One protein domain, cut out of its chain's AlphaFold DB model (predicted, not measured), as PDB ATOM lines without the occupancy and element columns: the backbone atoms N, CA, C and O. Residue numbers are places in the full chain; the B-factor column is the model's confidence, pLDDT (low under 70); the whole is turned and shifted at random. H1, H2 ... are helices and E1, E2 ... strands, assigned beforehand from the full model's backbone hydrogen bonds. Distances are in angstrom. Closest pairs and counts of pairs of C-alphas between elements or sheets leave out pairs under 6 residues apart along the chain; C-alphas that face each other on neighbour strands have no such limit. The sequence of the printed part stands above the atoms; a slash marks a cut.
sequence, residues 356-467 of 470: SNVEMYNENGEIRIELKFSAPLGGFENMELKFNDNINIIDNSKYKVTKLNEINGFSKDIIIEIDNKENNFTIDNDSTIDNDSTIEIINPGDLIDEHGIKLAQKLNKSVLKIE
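What this domain is: This is residues 356 to 467 of the 470 residues of the protein "Prepilin-type N-terminal cleavage/methylation domain-containing protein" of Sporanaerobacter acetigenes DSM 13106 (UniProt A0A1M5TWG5). One sheet of seven strands curls like part of a barrel, left open between its edge strands E3 and E4. The long loop of residues 442 to 460 lies at one end of this curl; the small helix H1 and the long loop of residues 424 to 437 lie at the other. The printed part has 112 residues, with named elements in the order E1, E2, E3, E4, E5, H1, E6, E7; the mixed sheet runs E3, E6, E7, E1, E2, E5, E4. The class is mostly strand, though under half of the residues are in named elements. The whole is compact, with a radius of gyration of the C-alphas of 13.9 A and spans of 40 by 30 by 24 A.

How they stand to each other: The sheet is strongly twisted, its C-alphas up to 9.2 A off the best plane. E2, residues 366 to 377, bends by 110 degrees at residue 374. It is antiparallel to E1, residues 356 to 361, in a hairpin, with N 359 and O 368 at 2.9 A, within hydrogen-bond range. On its other side, E2 is antiparallel to E5, residues 411 to 419, where N 373 and O 412 are 2.8 A apart. E5 forms a hairpin with the edge strand E4, residues 399 to 404; N 402 and O 415 are 2.8 A apart. E7, residues 461 to 466, is parallel to E1 at 44 degrees, with N 358 and O 465 at 2.8 A. Its pairing is staggered: residues 464 to 466 pair with E1, residues 461 to 463 with E6, residues 438 to 441. E6 and E7 are an antiparallel hairpin, with N 439 and O 462 at 2.9 A. The edge strand E3, residues 385 to 387, is antiparallel to E6, with N 386 and O 440 at 2.8 A. E3 and E4 are apart. H1, residues 420 to 423, is only just on the sheet, with 5 pairs of C-alphas within 10 A, and only grazes it with residues 420 to 421. H1 is too short for an O i to N i+4 pair; its one O i to N i+3 pair is within range.

Where its parts are: E1 begins at C-alpha 356, (87.094, 69.082, 257.339), and measures 16.5 A. E2 measures 24.7 A and E5 22.7 A, from first to last C-alpha. E4 measures 16.1 A. E7 measures 16.2 A and ends at C-alpha 466, (88.983, 75.878, 252.269).

The domain as a whole: The two C-alphas farthest apart, those of Asn 408 and Thr 432, are 41.8 A apart. The printed part has no cut. The links E3 to E4, H1 to E6 and E6 to E7 are long. Mean pLDDT of the printed part is 79.7; residues 360 to 365, 389 to 393, 395 to 396 and 420 to 436 are under 70.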
ATOM      1  N   SER A 356      88.156  68.194 256.862       84.25
ATOM      2  CA  SER A 356      87.094  69.082 257.339       84.25
ATOM      3  C   SER A 356      87.017  70.333 256.475       84.25
ATOM      4  O   SER A 356      88.042  70.908 256.103       84.25
ATOM      5  N   ASN A 357      85.795  70.769 256.185       82.25
ATOM      6  CA  ASN A 357      85.549  71.949 255.366       82.25
ATOM      7  C   ASN A 357      85.642  73.224 256.205       82.25
ATOM      8  O   ASN A 357      85.165  73.279 257.344       82.25
ATOM      9  N   VAL A 358      86.242  74.259 255.620       79.56
ATOM     10  CA  VAL A 358      86.357  75.587 256.215       79.56
ATOM     11  C   VAL A 358      85.771  76.634 255.288       79.56
ATOM     12  O   VAL A 358      86.186  76.763 254.138       79.56
ATOM     13  N   GLU A 359      84.870  77.439 255.836       77.62
ATOM     14  CA  GLU A 359      84.321  78.625 255.192       77.62
ATOM     15  C   GLU A 359      84.873  79.883 255.879       77.62
ATOM     16  O   GLU A 359      84.830  80.021 257.107       77.62
ATOM     17  N   MET A 360      85.388  80.825 255.085       67.88
ATOM     18  CA  MET A 360      85.906  82.106 255.575       67.88
ATOM     19  C   MET A 360      84.996  83.255 255.145       67.88
ATOM     20  O   MET A 360      84.823  83.507 253.954       67.88
ATOM     21  N   TYR A 361      84.459  83.999 256.113       65.50
ATOM     22  CA  TYR A 361      83.543  85.103 255.837       65.50
ATOM     23  C   TYR A 361      84.277  86.452 255.886       65.50
ATOM     24  O   TYR A 361      84.697  86.938 256.943       65.50
ATOM     25  N   ASN A 362      84.414  87.077 254.712       54.94
ATOM     26  CA  ASN A 362      85.251  88.263 254.490       54.94
ATOM     27  C   ASN A 362      84.738  89.568 255.129       54.94
ATOM     28  O   ASN A 362      85.510  90.518 255.245       54.94
ATOM     29  N   GLU A 363      83.480  89.655 255.571       51.12
ATOM     30  CA  GLU A 363      82.954  90.923 256.108       51.12
ATOM     31  C   GLU A 363      83.362  91.185 257.571       51.12
ATOM     32  O   GLU A 363      83.535  92.343 257.954       51.12
ATOM     33  N   ASN A 364      83.617  90.136 258.371       54.06
ATOM     34  CA  ASN A 364      83.948  90.268 259.798       54.06
ATOM     35  C   ASN A 364      85.218  89.537 260.253       54.06
ATOM     36  O   ASN A 364      85.678  89.826 261.359       54.06
ATOM     37  N   GLY A 365      85.813  88.673 259.424       64.62
ATOM     38  CA  GLY A 365      86.912  87.807 259.853       64.62
ATOM     39  C   GLY A 365      86.428  86.650 260.728       64.62
ATOM     40  O   GLY A 365      87.145  86.228 261.619       64.62
ATOM     41  N   GLU A 366      85.212  86.152 260.514       74.44
ATOM     42  CA  GLU A 366      84.730  84.943 261.188       74.44
ATOM     43  C   GLU A 366      85.122  83.712 260.365       74.44
ATOM     44  O   GLU A 366      84.966  83.691 259.139       74.44
ATOM     45  N   ILE A 367      85.647  82.694 261.045       79.56
ATOM     46  CA  ILE A 367      85.976  81.394 260.456       79.56
ATOM     47  C   ILE A 367      84.926  80.393 260.926       79.56
ATOM     48  O   ILE A 367      84.673  80.286 262.129       79.56
ATOM     49  N   ARG A 368      84.341  79.650 259.983       85.56
ATOM     50  CA  ARG A 368      83.476  78.507 260.274       85.56
ATOM     51  C   ARG A 368      84.136  77.217 259.833       85.56
ATOM     52  O   ARG A 368      84.577  77.107 258.695       85.56
ATOM     53  N   ILE A 369      84.174  76.246 260.734       86.50
ATOM     54  CA  ILE A 369      84.759  74.929 260.481       86.50
ATOM     55  C   ILE A 369      83.696  73.876 260.742       86.50
ATOM     56  O   ILE A 369      83.151  73.815 261.846       86.50
ATOM     57  N   GLU A 370      83.410  73.057 259.736       90.50
ATOM     58  CA  GLU A 370      82.511  71.915 259.868       90.50
ATOM     59  C   GLU A 370      83.331  70.671 260.227       90.50
ATOM     60  O   GLU A 370      84.102  70.167 259.410       90.50
ATOM     61  N   LEU A 371      83.162  70.169 261.452       91.25
ATOM     62  CA  LEU A 371      83.755  68.906 261.888       91.25
ATOM     63  C   LEU A 371      82.710  67.797 261.842       91.25
ATOM     64  O   LEU A 371      81.617  67.949 262.390       91.25
ATOM     65  N   LYS A 372      83.081  66.665 261.238       93.81
ATOM     66  CA  LYS A 372      82.239  65.465 261.136       93.81
ATOM     67  C   LYS A 372      82.896  64.299 261.847       93.81
ATOM     68  O   LYS A 372      84.058  63.992 261.588       93.81
ATOM     69  N   PHE A 373      82.153  63.631 262.712       95.06
ATOM     70  CA  PHE A 373      82.599  62.455 263.445       95.06
ATOM     71  C   PHE A 373      82.029  61.176 262.824       95.06
ATOM     72  O   PHE A 373      80.995  61.176 262.156       95.06
ATOM     73  N   SER A 374      82.697  60.049 263.053       94.75
ATOM     74  CA  SER A 374      82.250  58.748 262.558       94.75
ATOM     75  C   SER A 374      81.000  58.237 263.281       94.75
ATOM     76  O   SER A 374      80.258  57.449 262.704       94.75
ATOM     77  N   ALA A 375      80.740  58.720 264.498       93.44
ATOM     78  CA  ALA A 375      79.543  58.475 265.301       93.44
ATOM     79  C   ALA A 375      79.209  59.728 266.147       93.44
ATOM     80  O   ALA A 375      80.101  60.555 266.361       93.44
ATOM     81  N   PRO A 376      77.959  59.905 266.620       94.19
ATOM     82  CA  PRO A 376      77.573  61.053 267.440       94.19
ATOM     83  C   PRO A 376      78.349  61.129 268.760       94.19
ATOM     84  O   PRO A 376      78.372  60.171 269.525       94.19
ATOM     85  N   LEU A 377      78.930  62.293 269.062       94.62
ATOM     86  CA  LEU A 377      79.640  62.560 270.318       94.62
ATOM     87  C   LEU A 377      78.930  63.647 271.127       94.62
ATOM     88  O   LEU A 377      78.234  64.496 270.576       94.62
ATOM     89  N   GLY A 378      79.100  63.614 272.445       93.50
ATOM     90  CA  GLY A 378      78.736  64.665 273.389       93.50
ATOM     91  C   GLY A 378      79.980  65.216 274.090       93.50
ATOM     92  O   GLY A 378      81.104  64.846 273.768       93.50
ATOM     93  N   GLY A 379      79.794  66.108 275.069       91.12
ATOM     94  CA  GLY A 379      80.912  66.659 275.856       91.12
ATOM     95  C   GLY A 379      81.639  67.852 275.219       91.12
ATOM     96  O   GLY A 379      82.633  68.319 275.769       91.12
ATOM     97  N   PHE A 380      81.118  68.400 274.115       90.88
ATOM     98  CA  PHE A 380      81.716  69.544 273.407       90.88
ATOM     99  C   PHE A 380      81.912  70.801 274.269       90.88
ATOM    100  O   PHE A 380      82.739  71.640 273.933       90.88
ATOM    101  N   GLU A 381      81.193  70.916 275.389       85.38
ATOM    102  CA  GLU A 381      81.319  72.027 276.337       85.38
ATOM    103  C   GLU A 381      82.729  72.161 276.908       85.38
ATOM    104  O   GLU A 381      83.092  73.255 277.296       85.38
ATOM    105  N   ASN A 382      83.523  71.088 276.977       83.69
ATOM    106  CA  ASN A 382      84.889  71.127 277.514       83.69
ATOM    107  C   ASN A 382      85.956  71.023 276.421       83.69
ATOM    108  O   ASN A 382      87.131  70.913 276.745       83.69
ATOM    109  N   MET A 383      85.571  71.001 275.145       90.19
ATOM    110  CA  MET A 383      86.492  70.726 274.046       90.19
ATOM    111  C   MET A 383      87.600  71.792 273.965       90.19
ATOM    112  O   MET A 383      87.360  72.993 274.105       90.19
ATOM    113  N   GLU A 384      88.829  71.356 273.718       89.56
ATOM    114  CA  GLU A 384      89.991  72.214 273.493       89.56
ATOM    115  C   GLU A 384      90.572  71.924 272.113       89.56
ATOM    116  O   GLU A 384      90.735  70.765 271.719       89.56
ATOM    117  N   LEU A 385      90.894  72.983 271.374       87.81
ATOM    118  CA  LEU A 385      91.340  72.890 269.989       87.81
ATOM    119  C   LEU A 385      92.761  73.415 269.845       87.81
ATOM    120  O   LEU A 385      93.146  74.418 270.448       87.81
ATOM    121  N   LYS A 386      93.529  72.767 268.980       85.88
ATOM    122  CA  LYS A 386      94.832  73.235 268.525       85.88
ATOM    123  C   LYS A 386      94.818  73.333 267.009       85.88
ATOM    124  O   LYS A 386      94.406  72.406 266.319       85.88
ATOM    125  N   PHE A 387      95.275  74.475 266.512       79.94
ATOM    126  CA  PHE A 387      95.320  74.779 265.088       79.94
ATOM    127  C   PHE A 387      96.751  74.839 264.604       79.94
ATOM    128  O   PHE A 387      97.550  75.633 265.112       79.94
ATOM    129  N   ASN A 388      97.047  74.028 263.591       71.69
ATOM    130  CA  ASN A 388      98.391  73.774 263.092       71.69
ATOM    131  C   ASN A 388      99.320  73.308 264.235       71.69
ATOM    132  O   ASN A 388      98.934  73.232 265.402       71.69
ATOM    133  N   ASP A 389     100.585  73.006 263.958       62.34
ATOM    134  CA  ASP A 389     101.536  72.672 265.033       62.34
ATOM    135  C   ASP A 389     101.928  73.885 265.910       62.34
ATOM    136  O   ASP A 389     102.863  73.817 266.711       62.34
ATOM    137  N   ASN A 390     101.181  74.990 265.812       58.47
ATOM    138  CA  ASN A 390     101.344  76.168 266.647       58.47
ATOM    139  C   ASN A 390     100.974  75.879 268.113       58.47
ATOM    140  O   ASN A 390     100.116  75.065 268.442       58.47
ATOM    141  N   ILE A 391     101.644  76.597 269.015       52.59
ATOM    142  CA  ILE A 391     101.608  76.401 270.476       52.59
ATOM    143  C   ILE A 391     100.313  76.954 271.119       52.59
ATOM    144  O   ILE A 391     100.072  76.754 272.308       52.59
ATOM    145  N   ASN A 392      99.453  77.637 270.358       62.44
ATOM    146  CA  ASN A 392      98.261  78.286 270.901       62.44
ATOM    147  C   ASN A 392      97.084  77.306 270.967       62.44
ATOM    148  O   ASN A 392      96.360  77.127 269.990       62.44
ATOM    149  N   ILE A 393      96.900  76.693 272.137       66.62
ATOM    150  CA  ILE A 393      95.676  75.966 272.492       66.62
ATOM    151  C   ILE A 393      94.552  76.987 272.684       66.62
ATOM    152  O   ILE A 393      94.733  78.029 273.325       66.62
ATOM    153  N   ILE A 394      93.399  76.689 272.103       72.38
ATOM    154  CA  ILE A 394      92.216  77.535 272.116       72.38
ATOM    155  C   ILE A 394      91.151  76.800 272.908       72.38
ATOM    156  O   ILE A 394      90.658  75.747 272.503       72.38
ATOM    157  N   ASP A 395      90.845  77.361 274.070       68.06
ATOM    158  CA  ASP A 395      89.787  76.869 274.935       68.06
ATOM    159  C   ASP A 395      88.396  77.222 274.381       68.06
ATOM    160  O   ASP A 395      88.224  78.099 273.528       68.06
ATOM    161  N   ASN A 396      87.393  76.522 274.904       68.88
ATOM    162  CA  ASN A 396      85.969  76.691 274.610       68.88
ATOM    163  C   ASN A 396      85.411  78.116 274.812       68.88
ATOM    164  O   ASN A 396      84.291  78.383 274.390       68.88
ATOM    165  N   SER A 397      86.141  79.036 275.456       71.75
ATOM    166  CA  SER A 397      85.677  80.409 275.681       71.75
ATOM    167  C   SER A 397      85.908  81.312 274.468       71.75
ATOM    168  O   SER A 397      85.314  82.386 274.374       71.75
ATOM    169  N   LYS A 398      86.755  80.865 273.533       78.00
ATOM    170  CA  LYS A 398      87.204  81.632 272.362       78.00
ATOM    171  C   LYS A 398      86.533  81.228 271.053       78.00
ATOM    172  O   LYS A 398      86.830  81.812 270.013       78.00
ATOM    173  N   TYR A 399      85.658  80.232 271.088       83.38
ATOM    174  CA  TYR A 399      84.890  79.786 269.935       83.38
ATOM    175  C   TYR A 399      83.498  79.336 270.368       83.38
ATOM    176  O   TYR A 399      83.241  79.077 271.541       83.38
ATOM    177  N   LYS A 400      82.582  79.242 269.410       86.50
ATOM    178  CA  LYS A 400      81.218  78.781 269.646       86.50
ATOM    179  C   LYS A 400      80.972  77.486 268.890       86.50
ATOM    180  O   LYS A 400      81.239  77.410 267.694       86.50
ATOM    181  N   VAL A 401      80.424  76.488 269.580       89.56
ATOM    182  CA  VAL A 401      80.013  75.215 268.975       89.56
ATOM    183  C   VAL A 401      78.521  75.248 268.684       89.56
ATOM    184  O   VAL A 401      77.709  75.490 269.577       89.56
ATOM    185  N   THR A 402      78.153  74.961 267.441       91.12
ATOM    186  CA  THR A 402      76.772  74.681 267.044       91.12
ATOM    187  C   THR A 402      76.670  73.215 266.652       91.12
ATOM    188  O   THR A 402      77.365  72.764 265.747       91.12
ATOM    189  N   LYS A 403      75.810  72.463 267.333       92.12
ATOM    190  CA  LYS A 403      75.565  71.047 267.045       92.12
ATOM    191  C   LYS A 403      74.531  70.919 265.927       92.12
ATOM    192  O   LYS A 403      73.501  71.593 265.974       92.12
ATOM    193  N   LEU A 404      74.789  70.073 264.934       89.75
ATOM    194  CA  LEU A 404      73.869  69.812 263.829       89.75
ATOM    195  C   LEU A 404      73.170  68.467 264.029       89.75
ATOM    196  O   LEU A 404      73.813  67.464 264.313       89.75
ATOM    197  N   ASN A 405      71.849  68.430 263.833       87.00
ATOM    198  CA  ASN A 405      71.043  67.213 264.004       87.00
ATOM    199  C   ASN A 405      71.216  66.563 265.396       87.00
ATOM    200  O   ASN A 405      71.267  65.341 265.514       87.00
ATOM    201  N   GLU A 406      71.311  67.388 266.447       89.00
ATOM    202  CA  GLU A 406      71.515  66.933 267.826       89.00
ATOM    203  C   GLU A 406      70.376  66.026 268.309       89.00
ATOM    204  O   GLU A 406      69.193  66.365 268.211       89.00
ATOM    205  N   ILE A 407      70.750  64.902 268.920       85.44
ATOM    206  CA  ILE A 407      69.836  63.992 269.609       85.44
ATOM    207  C   ILE A 407      70.388  63.767 271.018       85.44
ATOM    208  O   ILE A 407      71.509  63.304 271.193       85.44
ATOM    209  N   ASN A 408      69.606  64.113 272.046       86.12
ATOM    210  CA  ASN A 408      69.937  63.888 273.463       86.12
ATOM    211  C   ASN A 408      71.306  64.428 273.931       86.12
ATOM    212  O   ASN A 408      71.894  63.877 274.858       86.12
ATOM    213  N   GLY A 409      71.814  65.509 273.337       86.50
ATOM    214  CA  GLY A 409      73.124  66.063 273.701       86.50
ATOM    215  C   GLY A 409      74.270  65.656 272.775       86.50
ATOM    216  O   GLY A 409      75.340  66.266 272.864       86.50
ATOM    217  N   PHE A 410      74.041  64.670 271.899       92.25
ATOM    218  CA  PHE A 410      75.029  64.082 270.998       92.25
ATOM    219  C   PHE A 410      74.845  64.583 269.566       92.25
ATOM    220  O   PHE A 410      73.720  64.769 269.102       92.25
ATOM    221  N   SER A 411      75.955  64.791 268.861       93.56
ATOM    222  CA  SER A 411      75.982  65.316 267.496       93.56
ATOM    223  C   SER A 411      77.063  64.621 266.680       93.56
ATOM    224  O   SER A 411      78.188  64.470 267.158       93.56
ATOM    225  N   LYS A 412      76.733  64.203 265.453       93.25
ATOM    226  CA  LYS A 412      77.715  63.657 264.499       93.25
ATOM    227  C   LYS A 412      78.476  64.767 263.779       93.25
ATOM    228  O   LYS A 412      79.665  64.619 263.530       93.25
ATOM    229  N   ASP A 413      77.807  65.888 263.531       93.38
ATOM    230  CA  ASP A 413      78.386  67.047 262.859       93.38
ATOM    231  C   ASP A 413      78.294  68.271 263.777       93.38
ATOM    232  O   ASP A 413      77.282  68.484 264.457       93.38
ATOM    233  N   ILE A 414      79.351  69.080 263.818       93.25
ATOM    234  CA  ILE A 414      79.379  70.343 264.557       93.25
ATOM    235  C   ILE A 414      79.976  71.454 263.697       93.25
ATOM    236  O   ILE A 414      80.870  71.221 262.886       93.25
ATOM    237  N   ILE A 415      79.507  72.678 263.918       91.12
ATOM    238  CA  ILE A 415      80.098  73.895 263.361       91.12
ATOM    239  C   ILE A 415      80.817  74.627 264.484       91.12
ATOM    240  O   ILE A 415      80.214  74.941 265.515       91.12
ATOM    241  N   ILE A 416      82.091  74.925 264.266       89.44
ATOM    242  CA  ILE A 416      82.905  75.764 265.140       89.44
ATOM    243  C   ILE A 416      82.994  77.151 264.507       89.44
ATOM    244  O   ILE A 416      83.518  77.294 263.405       89.44
ATOM    245  N   GLU A 417      82.480  78.165 265.201       87.69
ATOM    246  CA  GLU A 417      82.584  79.574 264.809       87.69
ATOM    247  C   GLU A 417      83.676  80.249 265.648       87.69
ATOM    248  O   GLU A 417      83.610  80.223 266.882       87.69
ATOM    249  N   ILE A 418      84.673  80.854 264.995       81.94
ATOM    250  CA  ILE A 418      85.797  81.526 265.661       81.94
ATOM    251  C   ILE A 418      85.964  82.949 265.129       81.94
ATOM    252  O   ILE A 418      85.972  83.163 263.916       81.94
ATOM    253  N   ASP A 419      86.160  83.913 266.030       76.94
ATOM    254  CA  ASP A 419      86.546  85.274 265.650       76.94
ATOM    255  C   ASP A 419      88.056  85.323 265.348       76.94
ATOM    256  O   ASP A 419      88.904  85.144 266.233       76.94
ATOM    257  N   ASN A 420      88.408  85.550 264.080       68.25
ATOM    258  CA  ASN A 420      89.796  85.613 263.626       68.25
ATOM    259  C   ASN A 420      90.502  86.903 264.080       68.25
ATOM    260  O   ASN A 420      91.730  86.925 264.182       68.25
ATOM    261  N   LYS A 421      89.764  87.978 264.399       64.69
ATOM    262  CA  LYS A 421      90.374  89.251 264.828       64.69
ATOM    263  C   LYS A 421      91.099  89.133 266.166       64.69
ATOM    264  O   LYS A 421      92.062  89.859 266.394       64.69
ATOM    265  N   GLU A 422      90.652  88.230 267.036       60.09
ATOM    266  CA  GLU A 422      91.255  88.007 268.354       60.09
ATOM    267  C   GLU A 422      92.356  86.933 268.344       60.09
ATOM    268  O   GLU A 422      93.221  86.935 269.220       60.09
ATOM    269  N   ASN A 423      92.357  86.042 267.347       60.44
ATOM    270  CA  ASN A 423      93.152  84.812 267.377       60.44
ATOM    271  C   ASN A 423      94.229  84.698 266.275       60.44
ATOM    272  O   ASN A 423      95.093  83.830 266.391       60.44
ATOM    273  N   ASN A 424      94.249  85.590 265.268       60.09
ATOM    274  CA  ASN A 424      95.260  85.637 264.192       60.09
ATOM    275  C   ASN A 424      95.515  84.270 263.521       60.09
ATOM    276  O   ASN A 424      96.658  83.820 263.402       60.09
ATOM    277  N   PHE A 425      94.453  83.598 263.087       66.06
ATOM    278  CA  PHE A 425      94.558  82.374 262.308       66.06
ATOM    279  C   PHE A 425      94.950  82.655 260.866       66.06
ATOM    280  O   PHE A 425      94.322  83.454 260.164       66.06
ATOM    281  N   THR A 426      95.935  81.891 260.411       60.75
ATOM    282  CA  THR A 426      96.304  81.786 259.005       60.75
ATOM    283  C   THR A 426      96.065  80.346 258.579       60.75
ATOM    284  O   THR A 426      96.651  79.430 259.159       60.75
ATOM    285  N   ILE A 427      95.195  80.158 257.591       63.84
ATOM    286  CA  ILE A 427      94.997  78.875 256.918       63.84
ATOM    287  C   ILE A 427      95.774  78.971 255.612       63.84
ATOM    288  O   ILE A 427      95.476  79.827 254.777       63.84
ATOM    289  N   ASP A 428      96.822  78.165 255.493       59.44
ATOM    290  CA  ASP A 428      97.629  78.085 254.280       59.44
ATOM    291  C   ASP A 428      96.978  77.120 253.281       59.44
ATOM    292  O   ASP A 428      96.395  76.112 253.680       59.44
ATOM    293  N   ASN A 429      97.055  77.459 251.995       52.88
ATOM    294  CA  ASN A 429      96.377  76.758 250.896       52.88
ATOM    295  C   ASN A 429      97.382  76.260 249.838       52.88
ATOM    296  O   ASN A 429      97.001  75.963 248.703       52.88
ATOM    297  N   ASP A 430      98.679  76.251 250.168       46.41
ATOM    298  CA  ASP A 430      99.732  75.935 249.208       46.41
ATOM    299  C   ASP A 430      99.805  74.421 248.963       46.41
ATOM    300  O   ASP A 430      99.971  73.622 249.883       46.41
ATOM    301  N   SER A 431      99.671  74.017 247.698       45.19
ATOM    302  CA  SER A 431      99.517  72.630 247.233       45.19
ATOM    303  C   SER A 431     100.823  71.820 247.284       45.19
ATOM    304  O   SER A 431     101.187  71.132 246.324       45.19
ATOM    305  N   THR A 432     101.571  71.930 248.377       45.53
ATOM    306  CA  THR A 432     102.755  71.127 248.677       45.53
ATOM    307  C   THR A 432     102.516  70.398 249.993       45.53
ATOM    308  O   THR A 432     102.278  71.035 251.011       45.53
ATOM    309  N   ILE A 433     102.613  69.069 249.944       47.31
ATOM    310  CA  ILE A 433     102.186  68.051 250.930       47.31
ATOM    311  C   ILE A 433     102.651  68.277 252.394       47.31
ATOM    312  O   ILE A 433     102.163  67.602 253.294       47.31
ATOM    313  N   ASP A 434     103.544  69.232 252.665       45.12
ATOM    314  CA  ASP A 434     104.154  69.444 253.985       45.12
ATOM    315  C   ASP A 434     103.563  70.614 254.810       45.12
ATOM    316  O   ASP A 434     103.991  70.800 255.946       45.12
ATOM    317  N   ASN A 435     102.588  71.385 254.298       55.12
ATOM    318  CA  ASN A 435     102.052  72.587 254.979       55.12
ATOM    319  C   ASN A 435     100.513  72.640 255.106       55.12
ATOM    320  O   ASN A 435      99.945  73.719 255.293       55.12
ATOM    321  N   ASP A 436      99.823  71.502 255.034       67.00
ATOM    322  CA  ASP A 436      98.365  71.478 255.189       67.00
ATOM    323  C   ASP A 436      97.945  71.994 256.574       67.00
ATOM    324  O   ASP A 436      98.436  71.548 257.619       67.00
ATOM    325  N   SER A 437      97.006  72.946 256.589       78.38
ATOM    326  CA  SER A 437      96.461  73.455 257.845       78.38
ATOM    327  C   SER A 437      95.627  72.370 258.523       78.38
ATOM    328  O   SER A 437      94.836  71.689 257.879       78.38
ATOM    329  N   THR A 438      95.790  72.190 259.829       86.31
ATOM    330  CA  THR A 438      95.144  71.107 260.580       86.31
ATOM    331  C   THR A 438      94.468  71.620 261.836       86.31
ATOM    332  O   THR A 438      94.877  72.620 262.426       86.31
ATOM    333  N   ILE A 439      93.440  70.900 262.259       87.38
ATOM    334  CA  ILE A 439      92.780  71.074 263.546       87.38
ATOM    335  C   ILE A 439      92.911  69.780 264.340       87.38
ATOM    336  O   ILE A 439      92.707  68.691 263.805       87.38
ATOM    337  N   GLU A 440      93.272  69.894 265.610       90.69
ATOM    338  CA  GLU A 440      93.405  68.779 266.539       90.69
ATOM    339  C   GLU A 440      92.591  69.061 267.803       90.69
ATOM    340  O   GLU A 440      92.692  70.142 268.388       90.69
ATOM    341  N   ILE A 441      91.804  68.082 268.245       91.88
ATOM    342  CA  ILE A 441      91.117  68.121 269.540       91.88
ATOM    343  C   ILE A 441      92.081  67.600 270.610       91.88
ATOM    344  O   ILE A 441      92.479  66.437 270.569       91.88
ATOM    345  N   ILE A 442      92.457  68.443 271.573       90.94
ATOM    346  CA  ILE A 442      93.523  68.149 272.550       90.94
ATOM    347  C   ILE A 442      93.070  67.214 273.671       90.94
ATOM    348  O   ILE A 442      93.860  66.412 274.170       90.94
ATOM    349  N   ASN A 443      91.794  67.269 274.037       90.94
ATOM    350  CA  ASN A 443      91.180  66.441 275.071       90.94
ATOM    351  C   ASN A 443      90.136  65.470 274.487       90.94
ATOM    352  O   ASN A 443      88.974  65.478 274.898       90.94
ATOM    353  N   PRO A 444      90.517  64.580 273.550       90.75
ATOM    354  CA  PRO A 444      89.557  63.715 272.867       90.75
ATOM    355  C   PRO A 444      88.856  62.743 273.831       90.75
ATOM    356  O   PRO A 444      87.726  62.336 273.589       90.75
ATOM    357  N   GLY A 445      89.475  62.424 274.973       88.69
ATOM    358  CA  GLY A 445      88.884  61.560 275.996       88.69
ATOM    359  C   GLY A 445      87.666  62.136 276.732       88.69
ATOM    360  O   GLY A 445      86.972  61.357 277.389       88.69
ATOM    361  N   ASP A 446      87.418  63.447 276.626       91.75
ATOM    362  CA  ASP A 446      86.234  64.115 277.186       91.75
ATOM    363  C   ASP A 446      85.024  64.036 276.242       91.75
ATOM    364  O   ASP A 446      83.882  64.194 276.679       91.75
ATOM    365  N   LEU A 447      85.270  63.756 274.957       93.44
ATOM    366  CA  LEU A 447      84.231  63.534 273.962       93.44
ATOM    367  C   LEU A 447      83.856  62.054 273.943       93.44
ATOM    368  O   LEU A 447      84.674  61.194 273.609       93.44
ATOM    369  N   ILE A 448      82.608  61.769 274.305       92.44
ATOM    370  CA  ILE A 448      82.065  60.412 274.430       92.44
ATOM    371  C   ILE A 448      80.763  60.270 273.651       92.44
ATOM    372  O   ILE A 448      79.987  61.221 273.575       92.44
ATOM    373  N   ASP A 449      80.517  59.091 273.089       90.12
ATOM    374  CA  ASP A 449      79.228  58.742 272.497       90.12
ATOM    375  C   ASP A 449      78.213  58.304 273.566       90.12
ATOM    376  O   ASP A 449      78.509  58.267 274.767       90.12
ATOM    377  N   GLU A 450      76.993  57.980 273.135       86.44
ATOM    378  CA  GLU A 450      75.909  57.559 274.033       86.44
ATOM    379  C   GLU A 450      76.201  56.248 274.778       86.44
ATOM    380  O   GLU A 450      75.638  56.000 275.847       86.44
ATOM    381  N   HIS A 451      77.120  55.438 274.253       84.31
ATOM    382  CA  HIS A 451      77.543  54.185 274.856       84.31
ATOM    383  C   HIS A 451      78.768  54.341 275.764       84.31
ATOM    384  O   HIS A 451      79.077  53.409 276.504       84.31
ATOM    385  N   GLY A 452      79.443  55.494 275.760       87.56
ATOM    386  CA  GLY A 452      80.670  55.754 276.517       87.56
ATOM    387  C   GLY A 452      81.968  55.489 275.740       87.56
ATOM    388  O   GLY A 452      83.042  55.447 276.347       87.56
ATOM    389  N   ILE A 453      81.895  55.316 274.419       89.94
ATOM    390  CA  ILE A 453      83.045  55.213 273.514       89.94
ATOM    391  C   ILE A 453      83.626  56.609 273.286       89.94
ATOM    392  O   ILE A 453      82.909  57.555 272.978       89.94
ATOM    393  N   LYS A 454      84.946  56.737 273.425       93.06
ATOM    394  CA  LYS A 454      85.659  58.018 273.318       93.06
ATOM    395  C   LYS A 454      86.091  58.326 271.887       93.06
ATOM    396  O   LYS A 454      86.332  57.404 271.101       93.06
ATOM    397  N   LEU A 455      86.297  59.608 271.577       93.81
ATOM    398  CA  LEU A 455      87.108  60.002 270.422       93.81
ATOM    399  C   LEU A 455      88.527  59.437 270.599       93.81
ATOM    400  O   LEU A 455      89.173  59.646 271.629       93.81
ATOM    401  N   ALA A 456      89.008  58.682 269.614       93.00
ATOM    402  CA  ALA A 456      90.331  58.077 269.685       93.00
ATOM    403  C   ALA A 456      91.421  59.145 269.548       93.00
ATOM    404  O   ALA A 456      91.370  59.981 268.645       93.00
ATOM    405  N   GLN A 457      92.466  59.060 270.378       90.56
ATOM    406  CA  GLN A 457      93.594  60.001 270.368       90.56
ATOM    407  C   GLN A 457      94.295  60.090 269.005       90.56
ATOM    408  O   GLN A 457      94.875  61.115 268.682       90.56
ATOM    409  N   LYS A 458      94.252  59.027 268.197       88.94
ATOM    410  CA  LYS A 458      94.862  58.981 266.857       88.94
ATOM    411  C   LYS A 458      93.944  59.445 265.735       88.94
ATOM    412  O   LYS A 458      94.394  59.614 264.608       88.94
ATOM    413  N   LEU A 459      92.667  59.639 266.043       91.75
ATOM    414  CA  LEU A 459      91.640  60.085 265.113       91.75
ATOM    415  C   LEU A 459      91.034  61.415 265.580       91.75
ATOM    416  O   LEU A 459      89.874  61.689 265.309       91.75
ATOM    417  N   ASN A 460      91.792  62.224 266.321       92.69
ATOM    418  CA  ASN A 460      91.373  63.521 266.860       92.69
ATOM    419  C   ASN A 460      91.797  64.708 265.975       92.69
ATOM    420  O   ASN A 460      91.564  65.858 266.353       92.69
ATOM    421  N   LYS A 461      92.459  64.437 264.843       91.69
ATOM    422  CA  LYS A 461      93.071  65.433 263.960       91.69
ATOM    423  C   LYS A 461      92.459  65.372 262.564       91.69
ATOM    424  O   LYS A 461      92.239  64.289 262.029       91.69
ATOM    425  N   SER A 462      92.222  66.540 261.977       90.38
ATOM    426  CA  SER A 462      91.682  66.699 260.627       90.38
ATOM    427  C   SER A 462      92.465  67.753 259.850       90.38
ATOM    428  O   SER A 462      92.960  68.724 260.426       90.38
ATOM    429  N   VAL A 463      92.582  67.553 258.542       87.44
ATOM    430  CA  VAL A 463      93.102  68.533 257.590       87.44
ATOM    431  C   VAL A 463      91.978  69.487 257.201       87.44
ATOM    432  O   VAL A 463      90.871  69.065 256.876       87.44
ATOM    433  N   LEU A 464      92.263  70.782 257.236       83.62
ATOM    434  CA  LEU A 464      91.327  71.844 256.901       83.62
ATOM    435  C   LEU A 464      91.395  72.148 255.404       83.62
ATOM    436  O   LEU A 464      92.445  72.537 254.897       83.62
ATOM    437  N   LYS A 465      90.265  72.018 254.706       82.25
ATOM    438  CA  LYS A 465      90.122  72.388 253.294       82.25
ATOM    439  C   LYS A 465      89.242  73.619 253.166       82.25
ATOM    440  O   LYS A 465      88.101  73.613 253.618       82.25
ATOM    441  N   ILE A 466      89.765  74.670 252.539       74.88
ATOM    442  CA  ILE A 466      88.983  75.878 252.269       74.88
ATOM    443  C   ILE A 466      87.987  75.571 251.151       74.88
ATOM    444  O   ILE A 466      88.380  75.303 250.013       74.88
ATOM    445  N   GLU A 467      86.697  75.658 251.459       70.81
ATOM    446  CA  GLU A 467      85.674  75.796 250.432       70.81
ATOM    447  C   GLU A 467      85.627  77.277 250.050       70.81
ATOM    448  O   GLU A 467      85.363  78.145 250.884       70.81
TER     449      GLU A 467